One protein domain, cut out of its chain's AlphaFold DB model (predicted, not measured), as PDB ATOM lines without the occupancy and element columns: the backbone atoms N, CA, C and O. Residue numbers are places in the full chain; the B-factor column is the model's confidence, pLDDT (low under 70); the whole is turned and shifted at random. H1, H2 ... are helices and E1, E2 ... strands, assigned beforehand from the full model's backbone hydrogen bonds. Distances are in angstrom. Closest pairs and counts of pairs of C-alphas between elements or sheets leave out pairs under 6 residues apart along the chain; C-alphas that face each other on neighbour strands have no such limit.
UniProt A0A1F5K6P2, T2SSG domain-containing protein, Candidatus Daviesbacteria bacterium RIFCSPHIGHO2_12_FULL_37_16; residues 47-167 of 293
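AT A GLANCE: This is residues 47 to 167 of the 293 residues of the protein "T2SSG domain-containing protein" of Candidatus Daviesbacteria bacterium RIFCSPHIGHO2_12_FULL_37_16 (UniProt A0A1F5K6P2). Little of this domain is regular structure: one long helix, H1, packs on a two-stranded antiparallel hairpin, E1 and E2, amid long loops and three very short helices, H2, H3 and H4. Short pairings tie residues 80 to 81 to E1 and 166 to 167 to E2. Of 121 printed residues, 44 are in named elements, mostly helix, ordered H1 E1 E2 H2 H3 H4. The whole is compact, radius of gyration of the C-alphas 13.8 A, spanning 37 by 33 by 23 A.

HOW THE PARTS SIT: H1, residues 47 to 69, and E2, residues 116 to 119, come closest at the C-alphas of Leu 55 and Ala 119, 6.9 A apart. E1, residues 106 to 109, pairs with E2 at 170 degrees; N 106 and O 119, 2.8 A apart, are within hydrogen-bond range. H2, residues 123 to 126, is apart from H1. H3, residues 132 to 136, and H4, residues 144 to 147, are near each other, with 5 pairs of C-alphas within 10 A. Every O i to N i+4 pair is within range in H1, 0 of 1 in H3 beside 2 of 2 O i to N i+3 pairs; H2 and H4 are too short for O i to N i+4 pairs.

IN THESE COORDINATES: H1 runs 32.4 A from C-alpha 47 at (80.323, 114.514, 110.051); H4 ends at C-alpha 147, (93.922, 118.511, 92.529).

THE WHOLE: The printed part has no cut; the H1 to E1 link is long. Residues 89 to 90, 92 and 132 to 165 have pLDDT under 70.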
ATOM      1  N   ARG A  47      79.757 113.154 109.961       82.69
ATOM      2  CA  ARG A  47      80.323 114.514 110.051       82.69
ATOM      3  C   ARG A  47      80.949 114.962 108.734       82.69
ATOM      4  O   ARG A  47      80.707 116.074 108.282       82.69
ATOM      5  N   LEU A  48      81.715 114.085 108.090       79.00
ATOM      6  CA  LEU A  48      82.280 114.320 106.762       79.00
ATOM      7  C   LEU A  48      81.186 114.581 105.713       79.00
ATOM      8  O   LEU A  48      81.287 115.522 104.928       79.00
ATOM      9  N   SER A  49      80.109 113.801 105.729       77.94
ATOM     10  CA  SER A  49      78.981 114.023 104.816       77.94
ATOM     11  C   SER A  49      78.306 115.365 105.047       77.94
ATOM     12  O   SER A  49      78.097 116.108 104.088       77.94
ATOM     13  N   LYS A  50      78.101 115.723 106.315       78.19
ATOM     14  CA  LYS A  50      77.547 117.017 106.698       78.19
ATOM     15  C   LYS A  50      78.425 118.188 106.244       78.19
ATOM     16  O   LYS A  50      77.908 119.134 105.662       78.19
ATOM     17  N   ARG A  51      79.750 118.100 106.405       84.69
ATOM     18  CA  ARG A  51      80.686 119.155 105.964       84.69
ATOM     19  C   ARG A  51      80.616 119.430 104.470       84.69
ATOM     20  O   ARG A  51      80.655 120.576 104.037       84.69
ATOM     21  N   ALA A  52      80.517 118.377 103.671       76.75
ATOM     22  CA  ALA A  52      80.403 118.517 102.228       76.75
ATOM     23  C   ALA A  52      79.058 119.124 101.797       76.75
ATOM     24  O   ALA A  52      79.018 119.912 100.853       76.75
ATOM     25  N   GLU A  53      77.967 118.773 102.479       77.06
ATOM     26  CA  GLU A  53      76.660 119.407 102.272       77.06
ATOM     27  C   GLU A  53      76.692 120.891 102.648       77.06
ATOM     28  O   GLU A  53      76.205 121.720 101.882       77.06
ATOM     29  N   ASP A  54      77.327 121.236 103.771       84.81
ATOM     30  CA  ASP A  54      77.485 122.620 104.217       84.81
ATOM     31  C   ASP A  54      78.278 123.450 103.201       84.81
ATOM     32  O   ASP A  54      77.831 124.525 102.806       84.81
ATOM     33  N   LEU A  55      79.412 122.936 102.710       84.12
ATOM     34  CA  LEU A  55      80.215 123.613 101.684       84.12
ATOM     35  C   LEU A  55      79.413 123.884 100.408       84.12
ATOM     36  O   LEU A  55      79.539 124.956  99.819       84.12
ATOM     37  N   LYS A  56      78.561 122.942  99.999       78.94
ATOM     38  CA  LYS A  56      77.703 123.092  98.821       78.94
ATOM     39  C   LYS A  56      76.577 124.100  99.048       78.94
ATOM     40  O   LYS A  56      76.259 124.877  98.151       78.94
ATOM     41  N   ALA A  57      75.994 124.117 100.245       78.75
ATOM     42  CA  ALA A  57      75.005 125.121 100.623       78.75
ATOM     43  C   ALA A  57      75.620 126.531 100.627       78.75
ATOM     44  O   ALA A  57      75.031 127.464 100.082       78.75
ATOM     45  N   ILE A  58      76.834 126.680 101.168       87.38
ATOM     46  CA  ILE A  58      77.571 127.949 101.158       87.38
ATOM     47  C   ILE A  58      77.896 128.373  99.721       87.38
ATOM     48  O   ILE A  58      77.676 129.529  99.372       87.38
ATOM     49  N   GLN A  59      78.352 127.446  98.869       87.62
ATOM     50  CA  GLN A  59      78.594 127.707  97.447       87.62
ATOM     51  C   GLN A  59      77.347 128.304  96.775       87.62
ATOM     52  O   GLN A  59      77.414 129.385  96.200       87.62
ATOM     53  N   ALA A  60      76.194 127.647  96.904       79.44
ATOM     54  CA  ALA A  60      74.953 128.123  96.296       79.44
ATOM     55  C   ALA A  60      74.502 129.487  96.855       79.44
ATOM     56  O   ALA A  60      73.987 130.327  96.120       79.44
ATOM     57  N   THR A  61      74.744 129.727  98.145       79.25
ATOM     58  CA  THR A  61      74.449 131.005  98.810       79.25
ATOM     59  C   THR A  61      75.309 132.142  98.255       79.25
ATOM     60  O   THR A  61      74.811 133.244  98.034       79.25
ATOM     61  N   LEU A  62      76.592 131.882  97.996       85.75
ATOM     62  CA  LEU A  62      77.502 132.853  97.390       85.75
ATOM     63  C   LEU A  62      77.059 133.224  95.969       85.75
ATOM     64  O   LEU A  62      77.064 134.406  95.625       85.75
ATOM     65  N   GLU A  63      76.605 132.253  95.171       86.44
ATOM     66  CA  GLU A  63      76.048 132.525  93.837       86.44
ATOM     67  C   GLU A  63      74.774 133.379  93.895       86.44
ATOM     68  O   GLU A  63      74.599 134.309  93.099       86.44
ATOM     69  N   LEU A  64      73.904 133.124  94.876       77.88
ATOM     70  CA  LEU A  64      72.713 133.941  95.101       77.88
ATOM     71  C   LEU A  64      73.085 135.378  95.507       77.88
ATOM     72  O   LEU A  64      72.527 136.335  94.968       77.88
ATOM     73  N   TYR A  65      74.062 135.537  96.403       81.31
ATOM     74  CA  TYR A  65      74.565 136.848  96.818       81.31
ATOM     75  C   TYR A  65      75.123 137.642  95.631       81.31
ATOM     76  O   TYR A  65      74.780 138.815  95.458       81.31
ATOM     77  N   LYS A  66      75.928 137.008  94.768       84.00
ATOM     78  CA  LYS A  66      76.463 137.645  93.556       84.00
ATOM     79  C   LYS A  66      75.371 138.017  92.565       84.00
ATOM     80  O   LYS A  66      75.433 139.092  91.981       84.00
ATOM     81  N   THR A  67      74.355 137.174  92.405       81.12
ATOM     82  CA  THR A  67      73.201 137.484  91.545       81.12
ATOM     83  C   THR A  67      72.467 138.743  92.021       81.12
ATOM     84  O   THR A  67      72.020 139.541  91.204       81.12
ATOM     85  N   SER A  68      72.375 138.947  93.339       75.62
ATOM     86  CA  SER A  68      71.701 140.099  93.953       75.62
ATOM     87  C   SER A  68      72.548 141.380  93.945       75.62
ATOM     88  O   SER A  68      72.033 142.471  93.715       75.62
ATOM     89  N   THR A  69      73.855 141.264  94.191       82.06
ATOM     90  CA  THR A  69      74.737 142.418  94.458       82.06
ATOM     91  C   THR A  69      75.749 142.709  93.347       82.06
ATOM     92  O   THR A  69      76.400 143.750  93.362       82.06
ATOM     93  N   GLY A  70      75.892 141.806  92.377       83.12
ATOM     94  CA  GLY A  70      76.856 141.878  91.277       83.12
ATOM     95  C   GLY A  70      78.255 141.346  91.608       83.12
ATOM     96  O   GLY A  70      79.043 141.128  90.689       83.12
ATOM     97  N   GLN A  71      78.577 141.106  92.883       84.75
ATOM     98  CA  GLN A  71      79.897 140.653  93.343       84.75
ATOM     99  C   GLN A  71      79.762 139.661  94.504       84.75
ATOM    100  O   GLN A  71      78.749 139.638  95.193       84.75
ATOM    101  N   TYR A  72      80.779 138.840  94.754       89.44
ATOM    102  CA  TYR A  72      80.884 138.083  96.002       89.44
ATOM    103  C   TYR A  72      81.369 138.984  97.155       89.44
ATOM    104  O   TYR A  72      81.994 140.019  96.898       89.44
ATOM    105  N   PRO A  73      81.112 138.623  98.428       91.75
ATOM    106  CA  PRO A  73      81.623 139.382  99.567       91.75
ATOM    107  C   PRO A  73      83.148 139.518  99.519       91.75
ATOM    108  O   PRO A  73      83.857 138.535  99.357       91.75
ATOM    109  N   ILE A  74      83.674 140.728  99.697       89.19
ATOM    110  CA  ILE A  74      85.120 140.937  99.588       89.19
ATOM    111  C   ILE A  74      85.814 140.472 100.873       89.19
ATOM    112  O   ILE A  74      85.594 141.030 101.949       89.19
ATOM    113  N   ALA A  75      86.681 139.469 100.752       88.50
ATOM    114  CA  ALA A  75      87.535 138.958 101.820       88.50
ATOM    115  C   ALA A  75      88.940 138.691 101.273       88.50
ATOM    116  O   ALA A  75      89.278 137.582 100.861       88.50
ATOM    117  N   VAL A  76      89.745 139.751 101.233       79.62
ATOM    118  CA  VAL A  76      91.090 139.738 100.649       79.62
ATOM    119  C   VAL A  76      92.169 139.339 101.659       79.62
ATOM    120  O   VAL A  76      91.995 139.464 102.870       79.62
ATOM    121  N   ASN A  77      93.333 138.944 101.138       72.19
ATOM    122  CA  ASN A  77      94.599 138.696 101.848       72.19
ATOM    123  C   ASN A  77      94.668 137.423 102.698       72.19
ATOM    124  O   ASN A  77      95.698 136.765 102.662       72.19
ATOM    125  N   ASN A  78      93.606 137.053 103.415       77.75
ATOM    126  CA  ASN A  78      93.583 135.852 104.253       77.75
ATOM    127  C   ASN A  78      92.234 135.140 104.158       77.75
ATOM    128  O   ASN A  78      91.208 135.768 103.900       77.75
ATOM    129  N   PHE A  79      92.240 133.840 104.451       84.69
ATOM    130  CA  PHE A  79      91.007 133.125 104.752       84.69
ATOM    131  C   PHE A  79      90.396 133.646 106.053       84.69
ATOM    132  O   PHE A  79      91.082 133.821 107.062       84.69
ATOM    133  N   VAL A  80      89.091 133.883 106.013       89.38
ATOM    134  CA  VAL A  80      88.275 134.308 107.152       89.38
ATOM    135  C   VAL A  80      87.083 133.371 107.304       89.38
ATOM    136  O   VAL A  80      86.773 132.602 106.396       89.38
ATOM    137  N   CYS A  81      86.379 133.428 108.435       92.44
ATOM    138  CA  CYS A  81      85.082 132.760 108.530       92.44
ATOM    139  C   CYS A  81      84.116 133.287 107.459       92.44
ATOM    140  O   CYS A  81      84.185 134.464 107.096       92.44
ATOM    141  N   ILE A  82      83.189 132.434 107.002       92.75
ATOM    142  CA  ILE A  82      82.118 132.836 106.076       92.75
ATOM    143  C   ILE A  82      81.487 134.170 106.527       92.75
ATOM    144  O   ILE A  82      81.069 134.276 107.686       92.75
ATOM    145  N   PRO A  83      81.392 135.177 105.639       89.19
ATOM    146  CA  PRO A  83      80.843 136.484 105.980       89.19
ATOM    147  C   PRO A  83      79.403 136.404 106.497       89.19
ATOM    148  O   PRO A  83      78.528 135.833 105.844       89.19
ATOM    149  N   SER A  84      79.133 137.044 107.639       87.88
ATOM    150  CA  SER A  84      77.810 137.048 108.281       87.88
ATOM    151  C   SER A  84      76.705 137.639 107.408       87.88
ATOM    152  O   SER A  84      75.553 137.267 107.578       87.88
ATOM    153  N   ILE A  85      77.053 138.486 106.432       80.44
ATOM    154  CA  ILE A  85      76.113 139.109 105.489       80.44
ATOM    155  C   ILE A  85      75.328 138.104 104.630       80.44
ATOM    156  O   ILE A  85      74.296 138.450 104.061       80.44
ATOM    157  N   LEU A  86      75.793 136.855 104.538       78.75
ATOM    158  CA  LEU A  86      75.070 135.797 103.833       78.75
ATOM    159  C   LEU A  86      73.823 135.320 104.597       78.75
ATOM    160  O   LEU A  86      72.909 134.779 103.982       78.75
ATOM    161  N   ALA A  87      73.743 135.548 105.909       77.88
ATOM    162  CA  ALA A  87      72.606 135.162 106.737       77.88
ATOM    163  C   ALA A  87      71.970 136.380 107.442       77.88
ATOM    164  O   ALA A  87      72.668 137.333 107.781       77.88
ATOM    165  N   PRO A  88      70.649 136.364 107.704       76.44
ATOM    166  CA  PRO A  88      69.693 135.313 107.342       76.44
ATOM    167  C   PRO A  88      69.169 135.424 105.895       76.44
ATOM    168  O   PRO A  88      68.363 134.609 105.465       76.44
ATOM    169  N   THR A  89      69.583 136.451 105.146       64.88
ATOM    170  CA  THR A  89      68.950 136.828 103.872       64.88
ATOM    171  C   THR A  89      69.144 135.811 102.750       64.88
ATOM    172  O   THR A  89      68.204 135.545 102.008       64.88
ATOM    173  N   TYR A  90      70.348 135.257 102.600       68.12
ATOM    174  CA  TYR A  90      70.678 134.340 101.503       68.12
ATOM    175  C   TYR A  90      70.762 132.882 101.967       68.12
ATOM    176  O   TYR A  90      70.633 131.967 101.159       68.12
ATOM    177  N   MET A  91      70.929 132.662 103.273       77.44
ATOM    178  CA  MET A  91      70.807 131.365 103.929       77.44
ATOM    179  C   MET A  91      70.258 131.532 105.354       77.44
ATOM    180  O   MET A  91      70.608 132.517 106.006       77.44
ATOM    181  N   PRO A  92      69.489 130.565 105.897       65.94
ATOM    182  CA  PRO A  92      68.863 130.708 107.218       65.94
ATOM    183  C   PRO A  92      69.870 130.924 108.355       65.94
ATOM    184  O   PRO A  92      69.661 131.732 109.257       65.94
ATOM    185  N   LYS A  93      70.991 130.195 108.308       79.69
ATOM    186  CA  LYS A  93      72.078 130.265 109.287       79.69
ATOM    187  C   LYS A  93      73.377 129.804 108.640       79.69
ATOM    188  O   LYS A  93      73.377 128.821 107.903       79.69
ATOM    189  N   ILE A  94      74.484 130.458 108.979       81.88
ATOM    190  CA  ILE A  94      75.822 129.998 108.593       81.88
ATOM    191  C   ILE A  94      76.151 128.702 109.358       81.88
ATOM    192  O   ILE A  94      76.136 128.714 110.595       81.88
ATOM    193  N   PRO A  95      76.436 127.584 108.664       84.94
ATOM    194  CA  PRO A  95      76.820 126.335 109.306       84.94
ATOM    195  C   PRO A  95      78.153 126.462 110.050       84.94
ATOM    196  O   PRO A  95      79.066 127.164 109.614       84.94
ATOM    197  N   THR A  96      78.277 125.734 111.156       89.38
ATOM    198  CA  THR A  96      79.533 125.522 111.892       89.38
ATOM    199  C   THR A  96      79.994 124.084 111.701       89.38
ATOM    200  O   THR A  96      79.194 123.236 111.297       89.38
ATOM    201  N   ASP A  97      81.253 123.777 112.007       88.81
ATOM    202  CA  ASP A  97      81.728 122.401 111.884       88.81
ATOM    203  C   ASP A  97      80.941 121.443 112.812       88.81
ATOM    204  O   ASP A  97      80.695 121.768 113.976       88.81
ATOM    205  N   PRO A  98      80.538 120.251 112.333       85.00
ATOM    206  CA  PRO A  98      79.751 119.302 113.123       85.00
ATOM    207  C   PRO A  98      80.539 118.578 114.226       85.00
ATOM    208  O   PRO A  98      79.925 117.904 115.051       85.00
ATOM    209  N   SER A  99      81.875 118.642 114.232       86.38
ATOM    210  CA  SER A  99      82.699 118.130 115.340       86.38
ATOM    211  C   SER A  99      82.995 119.183 116.399       86.38
ATOM    212  O   SER A  99      83.177 118.826 117.561       86.38
ATOM    213  N   ASP A 100      83.026 120.458 116.013       88.56
ATOM    214  CA  ASP A 100      83.396 121.558 116.891       88.56
ATOM    215  C   ASP A 100      82.720 122.854 116.430       88.56
ATOM    216  O   ASP A 100      83.079 123.448 115.414       88.56
ATOM    217  N   SER A 101      81.752 123.334 117.214       86.69
ATOM    218  CA  SER A 101      81.002 124.551 116.895       86.69
ATOM    219  C   SER A 101      81.848 125.829 116.906       86.69
ATOM    220  O   SER A 101      81.368 126.866 116.455       86.69
ATOM    221  N   THR A 102      83.072 125.789 117.443       90.25
ATOM    222  CA  THR A 102      84.010 126.921 117.407       90.25
ATOM    223  C   THR A 102      84.714 127.048 116.056       90.25
ATOM    224  O   THR A 102      85.197 128.127 115.711       90.25
ATOM    225  N   LEU A 103      84.739 125.974 115.257       90.62
ATOM    226  CA  LEU A 103      85.342 125.975 113.934       90.62
ATOM    227  C   LEU A 103      84.337 126.452 112.880       90.62
ATOM    228  O   LEU A 103      83.229 125.930 112.737       90.62
ATOM    229  N   CYS A 104      84.767 127.434 112.093       91.56
ATOM    230  CA  CYS A 104      84.011 127.976 110.971       91.56
ATOM    231  C   CYS A 104      84.590 127.510 109.626       91.56
ATOM    232  O   CYS A 104      85.810 127.326 109.485       91.56
ATOM    233  N   TYR A 105      83.719 127.384 108.622       91.56
ATOM    234  CA  TYR A 105      84.137 127.258 107.228       91.56
ATOM    235  C   TYR A 105      84.859 128.529 106.781       91.56
ATOM    236  O   TYR A 105      84.504 129.641 107.180       91.56
ATOM    237  N   GLN A 106      85.900 128.337 105.983       90.62
ATOM    238  CA  GLN A 106      86.821 129.377 105.556       90.62
ATOM    239  C   GLN A 106      86.412 129.923 104.194       90.62
ATOM    240  O   GLN A 106      85.995 129.167 103.318       90.62
ATOM    241  N   TYR A 107      86.566 131.225 104.010       90.31
ATOM    242  CA  TYR A 107      86.219 131.956 102.804       90.31
ATOM    243  C   TYR A 107      87.302 132.970 102.460       90.31
ATOM    244  O   TYR A 107      87.879 133.601 103.345       90.31
ATOM    245  N   GLN A 108      87.539 133.137 101.167       86.75
ATOM    246  CA  GLN A 108      88.372 134.186 100.606       86.75
ATOM    247  C   GLN A 108      87.828 134.569  99.229       86.75
ATOM    248  O   GLN A 108      87.309 133.711  98.508       86.75
ATOM    249  N   SER A 109      87.988 135.832  98.849       85.00
ATOM    250  CA  SER A 109      87.720 136.322  97.498       85.00
ATOM    251  C   SER A 109      88.955 136.987  96.896       85.00
ATOM    252  O   SER A 109      89.901 137.354  97.599       85.00
ATOM    253  N   ASP A 110      88.923 137.208  95.587       80.12
ATOM    254  CA  ASP A 110      89.812 138.177  94.960       80.12
ATOM    255  C   ASP A 110      89.428 139.620  95.355       80.12
ATOM    256  O   ASP A 110      88.369 139.883  95.939       80.12
ATOM    257  N   ALA A 111      90.302 140.575  95.029       81.62
ATOM    258  CA  ALA A 111      90.087 141.988  95.345       81.62
ATOM    259  C   ALA A 111      88.887 142.607  94.616       81.62
ATOM    260  O   ALA A 111      88.372 143.630  95.063       81.62
ATOM    261  N   SER A 112      88.438 141.988  93.521       80.19
ATOM    262  CA  SER A 112      87.317 142.475  92.717       80.19
ATOM    263  C   SER A 112      85.991 141.781  93.056       80.19
ATOM    264  O   SER A 112      84.965 142.138  92.475       80.19
ATOM    265  N   GLY A 113      85.989 140.799  93.969       82.12
ATOM    266  CA  GLY A 113      84.803 140.009  94.320       82.12
ATOM    267  C   GLY A 113      84.232 139.217  93.136       82.12
ATOM    268  O   GLY A 113      83.032 138.949  93.087       82.12
ATOM    269  N   ILE A 114      85.060 138.884  92.149       80.19
ATOM    270  CA  ILE A 114      84.687 138.136  90.947       80.19
ATOM    271  C   ILE A 114      84.870 136.640  91.155       80.19
ATOM    272  O   ILE A 114      84.067 135.863  90.628       80.19
ATOM    273  N   GLU A 115      85.875 136.251  91.937       82.81
ATOM    274  CA  GLU A 115      86.196 134.867  92.256       82.81
ATOM    275  C   GLU A 115      86.266 134.638  93.766       82.81
ATOM    276  O   GLU A 115      86.630 135.526  94.538       82.81
ATOM    277  N   TYR A 116      85.931 133.423  94.196       84.69
ATOM    278  CA  TYR A 116      86.060 133.009  95.586       84.69
ATOM    279  C   TYR A 116      86.590 131.585  95.733       84.69
ATOM    280  O   TYR A 116      86.443 130.736  94.850       84.69
ATOM    281  N   LYS A 117      87.149 131.322  96.915       83.75
ATOM    282  CA  LYS A 117      87.419 129.985  97.433       83.75
ATOM    283  C   LYS A 117      86.729 129.834  98.785       83.75
ATOM    284  O   LYS A 117      86.877 130.673  99.670       83.75
ATOM    285  N   VAL A 118      85.982 128.748  98.941       87.19
ATOM    286  CA  VAL A 118      85.401 128.328 100.223       87.19
ATOM    287  C   VAL A 118      85.956 126.964 100.586       87.19
ATOM    288  O   VAL A 118      86.104 126.126  99.701       87.19
ATOM    289  N   ALA A 119      86.275 126.734 101.856       86.50
ATOM    290  CA  ALA A 119      86.878 125.489 102.301       86.50
ATOM    291  C   ALA A 119      86.503 125.104 103.736       86.50
ATOM    292  O   ALA A 119      86.057 125.922 104.543       86.50
ATOM    293  N   SER A 120      86.702 123.830 104.069       87.69
ATOM    294  CA  SER A 120      86.669 123.349 105.452       87.69
ATOM    295  C   SER A 120      87.775 123.994 106.299       87.69
ATOM    296  O   SER A 120      88.804 124.418 105.774       87.69
ATOM    297  N   ASN A 121      87.594 124.039 107.621       89.19
ATOM    298  CA  ASN A 121      88.605 124.598 108.520       89.19
ATOM    299  C   ASN A 121      89.912 123.768 108.489       89.19
ATOM    300  O   ASN A 121      89.839 122.541 108.614       89.19
ATOM    301  N   PRO A 122      91.106 124.384 108.366       82.38
ATOM    302  CA  PRO A 122      92.376 123.651 108.283       82.38
ATOM    303  C   PRO A 122      92.698 122.830 109.542       82.38
ATOM    304  O   PRO A 122      93.369 121.799 109.444       82.38
ATOM    305  N   THR A 123      92.164 123.212 110.709       86.56
ATOM    306  CA  THR A 123      92.335 122.469 111.970       86.56
ATOM    307  C   THR A 123      91.786 121.039 111.891       86.56
ATOM    308  O   THR A 123      92.224 120.147 112.621       86.56
ATOM    309  N   LEU A 124      90.852 120.767 110.974       84.38
ATOM    310  CA  LEU A 124      90.279 119.434 110.772       84.38
ATOM    311  C   LEU A 124      91.296 118.439 110.204       84.38
ATOM    312  O   LEU A 124      91.223 117.247 110.499       84.38
ATOM    313  N   VAL A 125      92.271 118.918 109.427       81.12
ATOM    314  CA  VAL A 125      93.362 118.072 108.932       81.12
ATOM    315  C   VAL A 125      94.389 117.829 110.027       81.12
ATOM    316  O   VAL A 125      94.792 116.689 110.248       81.12
ATOM    317  N   THR A 126      94.766 118.870 110.775       81.62
ATOM    318  CA  THR A 126      95.753 118.738 111.859       81.62
ATOM    319  C   THR A 126      95.243 117.887 113.023       81.62
ATOM    320  O   THR A 126      96.034 117.214 113.674       81.62
ATOM    321  N   SER A 127      93.932 117.883 113.275       82.88
ATOM    322  CA  SER A 127      93.289 117.043 114.299       82.88
ATOM    323  C   SER A 127      93.043 115.594 113.856       82.88
ATOM    324  O   SER A 127      92.675 114.758 114.676       82.88
ATOM    325  N   GLY A 128      93.228 115.265 112.571       83.50
ATOM    326  CA  GLY A 128      92.934 113.934 112.025       83.50
ATOM    327  C   GLY A 128      91.439 113.643 111.807       83.50
ATOM    328  O   GLY A 128      91.076 112.533 111.385       83.50
ATOM    329  N   GLU A 129      90.567 114.631 112.036       84.19
ATOM    330  CA  GLU A 129      89.139 114.585 111.689       84.19
ATOM    331  C   GLU A 129      88.922 114.487 110.173       84.19
ATOM    332  O   GLU A 129      87.938 113.892 109.734       84.19
ATOM    333  N   MET A 130      89.858 114.994 109.373       79.19
ATOM    334  CA  MET A 130      89.890 114.867 107.917       79.19
ATOM    335  C   MET A 130      91.270 114.398 107.458       79.19
ATOM    336  O   MET A 130      92.295 114.899 107.914       79.19
ATOM    337  N   LYS A 131      91.308 113.423 106.552       76.19
ATOM    338  CA  LYS A 131      92.539 112.913 105.939       76.19
ATOM    339  C   LYS A 131      92.573 113.218 104.451       76.19
ATOM    340  O   LYS A 131      91.535 113.327 103.807       76.19
ATOM    341  N   GLN A 132      93.782 113.205 103.889       68.69
ATOM    342  CA  GLN A 132      93.982 113.377 102.451       68.69
ATOM    343  C   GLN A 132      93.156 112.385 101.608       68.69
ATOM    344  O   GLN A 132      92.622 112.740 100.563       68.69
ATOM    345  N   SER A 133      93.005 111.146 102.085       67.69
ATOM    346  CA  SER A 133      92.204 110.104 101.434       67.69
ATOM    347  C   SER A 133      90.700 110.382 101.443       67.69
ATOM    348  O   SER A 133      90.007 109.981 100.511       67.69
ATOM    349  N   ASP A 134      90.190 111.071 102.471       69.50
ATOM    350  CA  ASP A 134      88.768 111.418 102.562       69.50
ATOM    351  C   ASP A 134      88.398 112.364 101.410       69.50
ATOM    352  O   ASP A 134      87.289 112.310 100.880       69.50
ATOM    353  N   PHE A 135      89.361 113.163 100.940       62.62
ATOM    354  CA  PHE A 135      89.164 114.104  99.851       62.62
ATOM    355  C   PHE A 135      88.851 113.449  98.507       62.62
ATOM    356  O   PHE A 135      87.920 113.871  97.823       62.62
ATOM    357  N   LEU A 136      89.559 112.365  98.188       58.03
ATOM    358  CA  LEU A 136      89.406 111.613  96.940       58.03
ATOM    359  C   LEU A 136      88.032 110.935  96.817       58.03
ATOM    360  O   LEU A 136      87.593 110.621  95.715       58.03
ATOM    361  N   SER A 137      87.327 110.741  97.936       63.50
ATOM    362  CA  SER A 137      85.980 110.158  97.946       63.50
ATOM    363  C   SER A 137      84.877 111.121  97.487       63.50
ATOM    364  O   SER A 137      83.742 110.696  97.276       63.50
ATOM    365  N   ARG A 138      85.177 112.421  97.328       63.59
ATOM    366  CA  ARG A 138      84.199 113.452  96.942       63.59
ATOM    367  C   ARG A 138      84.716 114.293  95.768       63.59
ATOM    368  O   ARG A 138      85.111 115.439  95.971       63.59
ATOM    369  N   PRO A 139      84.666 113.761  94.533       55.81
ATOM    370  CA  PRO A 139      85.256 114.402  93.352       55.81
ATOM    371  C   PRO A 139      84.556 115.703  92.934       55.81
ATOM    372  O   PRO A 139      85.075 116.449  92.114       55.81
ATOM    373  N   THR A 140      83.377 115.997  93.486       60.59
ATOM    374  CA  THR A 140      82.651 117.246  93.225       60.59
ATOM    375  C   THR A 140      83.175 118.436  94.030       60.59
ATOM    376  O   THR A 140      82.715 119.554  93.802       60.59
ATOM    377  N   LEU A 141      84.100 118.211  94.972       67.00
ATOM    378  CA  LEU A 141      84.744 119.247  95.780       67.00
ATOM    379  C   LEU A 141      86.136 119.525  95.218       67.00
ATOM    380  O   LEU A 141      87.055 118.715  95.369       67.00
ATOM    381  N   VAL A 142      86.248 120.680  94.571       61.75
ATOM    382  CA  VAL A 142      87.409 121.141  93.813       61.75
ATOM    383  C   VAL A 142      88.322 121.967  94.716       61.75
ATOM    384  O   VAL A 142      87.961 123.077  95.108       61.75
ATOM    385  N   ASP A 143      89.525 121.468  95.006       64.31
ATOM    386  CA  ASP A 143      90.615 122.293  95.529       64.31
ATOM    387  C   ASP A 143      91.769 122.326  94.520       64.31
ATOM    388  O   ASP A 143      92.561 121.387  94.448       64.31
ATOM    389  N   PRO A 144      91.941 123.427  93.777       57.50
ATOM    390  CA  PRO A 144      92.984 123.494  92.767       57.50
ATOM    391  C   PRO A 144      94.415 123.318  93.296       57.50
ATOM    392  O   PRO A 144      95.280 122.881  92.546       57.50
ATOM    393  N   ALA A 145      94.678 123.605  94.578       56.31
ATOM    394  CA  ALA A 145      95.988 123.349  95.187       56.31
ATOM    395  C   ALA A 145      96.226 121.858  95.486       56.31
ATOM    396  O   ALA A 145      97.368 121.423  95.606       56.31
ATOM    397  N   ARG A 146      95.148 121.084  95.633       58.94
ATOM    398  CA  ARG A 146      95.174 119.640  95.881       58.94
ATOM    399  C   ARG A 146      95.182 118.840  94.586       58.94
ATOM    400  O   ARG A 146      95.782 117.774  94.520       58.94
ATOM    401  N   ASP A 147      94.435 119.329  93.611       56.34
ATOM    402  CA  ASP A 147      93.922 118.511  92.529       56.34
ATOM    403  C   ASP A 147      94.513 118.834  91.148       56.34
ATOM    404  O   ASP A 147      94.252 118.107  90.192       56.34
ATOM    405  N   ALA A 148      95.299 119.907  91.029       53.50
ATOM    406  CA  ALA A 148      96.061 120.195  89.822       53.50
ATOM    407  C   ALA A 148      97.494 119.661  89.945       53.50
ATOM    408  O   ALA A 148      98.240 120.010  90.863       53.50
ATOM    409  N   ASP A 149      97.906 118.868  88.962       49.38
ATOM    410  CA  ASP A 149      99.296 118.768  88.558       49.38
ATOM    411  C   ASP A 149      99.741 120.078  87.862       49.38
ATOM    412  O   ASP A 149      99.089 120.628  86.978       49.38
ATOM    413  N   ALA A 150     100.875 120.611  88.328       42.84
ATOM    414  CA  ALA A 150     101.775 121.606  87.725       42.84
ATOM    415  C   ALA A 150     101.268 122.969  87.187       42.84
ATOM    416  O   ALA A 150     102.116 123.820  86.921       42.84
ATOM    417  N   SER A 151      99.973 123.264  87.065       44.69
ATOM    418  CA  SER A 151      99.520 124.607  86.658       44.69
ATOM    419  C   SER A 151      98.728 125.295  87.770       44.69
ATOM    420  O   SER A 151      97.521 125.142  87.909       44.69
ATOM    421  N   ALA A 152      99.441 126.083  88.583       48.03
ATOM    422  CA  ALA A 152      98.957 126.857  89.735       48.03
ATOM    423  C   ALA A 152      97.943 127.984  89.395       48.03
ATOM    424  O   ALA A 152      97.805 128.961  90.136       48.03
ATOM    425  N   ASN A 153      97.223 127.860  88.281       43.66
ATOM    426  CA  ASN A 153      96.448 128.917  87.629       43.66
ATOM    427  C   ASN A 153      95.100 129.220  88.305       43.66
ATOM    428  O   ASN A 153      94.387 130.112  87.865       43.66
ATOM    429  N   CYS A 154      94.753 128.489  89.361       51.72
ATOM    430  CA  CYS A 154      93.487 128.610  90.088       51.72
ATOM    431  C   CYS A 154      93.691 129.070  91.545       51.72
ATOM    432  O   CYS A 154      92.894 128.759  92.433       51.72
ATOM    433  N   SER A 155      94.819 129.725  91.828       53.69
ATOM    434  CA  SER A 155      95.170 130.184  93.169       53.69
ATOM    435  C   SER A 155      94.675 131.613  93.406       53.69
ATOM    436  O   SER A 155      95.138 132.560  92.776       53.69
ATOM    437  N   LEU A 156      93.771 131.789  94.373       51.25
ATOM    438  CA  LEU A 156      93.627 133.085  95.034       51.25
ATOM    439  C   LEU A 156      94.881 133.294  95.893       51.25
ATOM    440  O   LEU A 156      95.213 132.441  96.713       51.25
ATOM    441  N   ASN A 157      95.599 134.384  95.612       48.66
ATOM    442  CA  ASN A 157      96.815 134.902  96.254       48.66
ATOM    443  C   ASN A 157      97.321 134.104  97.482       48.66
ATOM    444  O   ASN A 157      96.743 134.155  98.569       48.66
ATOM    445  N   THR A 158      98.421 133.368  97.295       50.56
ATOM    446  CA  THR A 158      99.035 132.441  98.258       50.56
ATOM    447  C   THR A 158      99.541 133.130  99.525       50.56
ATOM    448  O   THR A 158     100.721 133.447  99.662       50.56
ATOM    449  N   SER A 159      98.663 133.290 100.507       44.22
ATOM    450  CA  SER A 159      99.033 133.462 101.914       44.22
ATOM    451  C   SER A 159      98.157 132.546 102.771       44.22
ATOM    452  O   SER A 159      97.243 132.980 103.458       44.22
ATOM    453  N   GLY A 160      98.414 131.237 102.667       48.19
ATOM    454  CA  GLY A 160      97.751 130.198 103.460       48.19
ATOM    455  C   GLY A 160      97.340 128.991 102.619       48.19
ATOM    456  O   GLY A 160      96.317 129.012 101.941       48.19
ATOM    457  N   THR A 161      98.126 127.917 102.665       51.16
ATOM    458  CA  THR A 161      97.743 126.629 102.074       51.16
ATOM    459  C   THR A 161      96.587 126.048 102.881       51.16
ATOM    460  O   THR A 161      96.790 125.580 104.000       51.16
ATOM    461  N   VAL A 162      95.369 126.075 102.341       50.09
ATOM    462  CA  VAL A 162      94.262 125.324 102.938       50.09
ATOM    463  C   VAL A 162      94.333 123.897 102.419       50.09
ATOM    464  O   VAL A 162      94.096 123.652 101.242       50.09
ATOM    465  N   SER A 163      94.668 122.963 103.303       57.97
ATOM    466  CA  SER A 163      94.540 121.528 103.057       57.97
ATOM    467  C   SER A 163      93.112 121.124 103.435       57.97
ATOM    468  O   SER A 163      92.814 121.003 104.620       57.97
ATOM    469  N   GLY A 164      92.191 120.991 102.476       62.62
ATOM    470  CA  GLY A 164      90.785 120.710 102.797       62.62
ATOM    471  C   GLY A 164      89.884 120.405 101.599       62.62
ATOM    472  O   GLY A 164      90.317 120.405 100.449       62.62
ATOM    473  N   TRP A 165      88.601 120.145 101.869       68.38
ATOM    474  CA  TRP A 165      87.571 120.190 100.826       68.38
ATOM    475  C   TRP A 165      87.243 121.640 100.505       68.38
ATOM    476  O   TRP A 165      87.041 122.422 101.434       68.38
ATOM    477  N   ALA A 166      87.133 121.971  99.219       73.69
ATOM    478  CA  ALA A 166      86.861 123.330  98.782       73.69
ATOM    479  C   ALA A 166      85.925 123.399  97.564       73.69
ATOM    480  O   ALA A 166      85.703 122.404  96.874       73.69
ATOM    481  N   TYR A 167      85.384 124.595  97.330       75.56
ATOM    482  CA  TYR A 167      84.829 125.023  96.046       75.56
ATOM    483  C   TYR A 167      85.566 126.269  95.562       75.56
ATOM    484  O   TYR A 167      85.907 127.144  96.362       75.56
TER     485      TYR A 167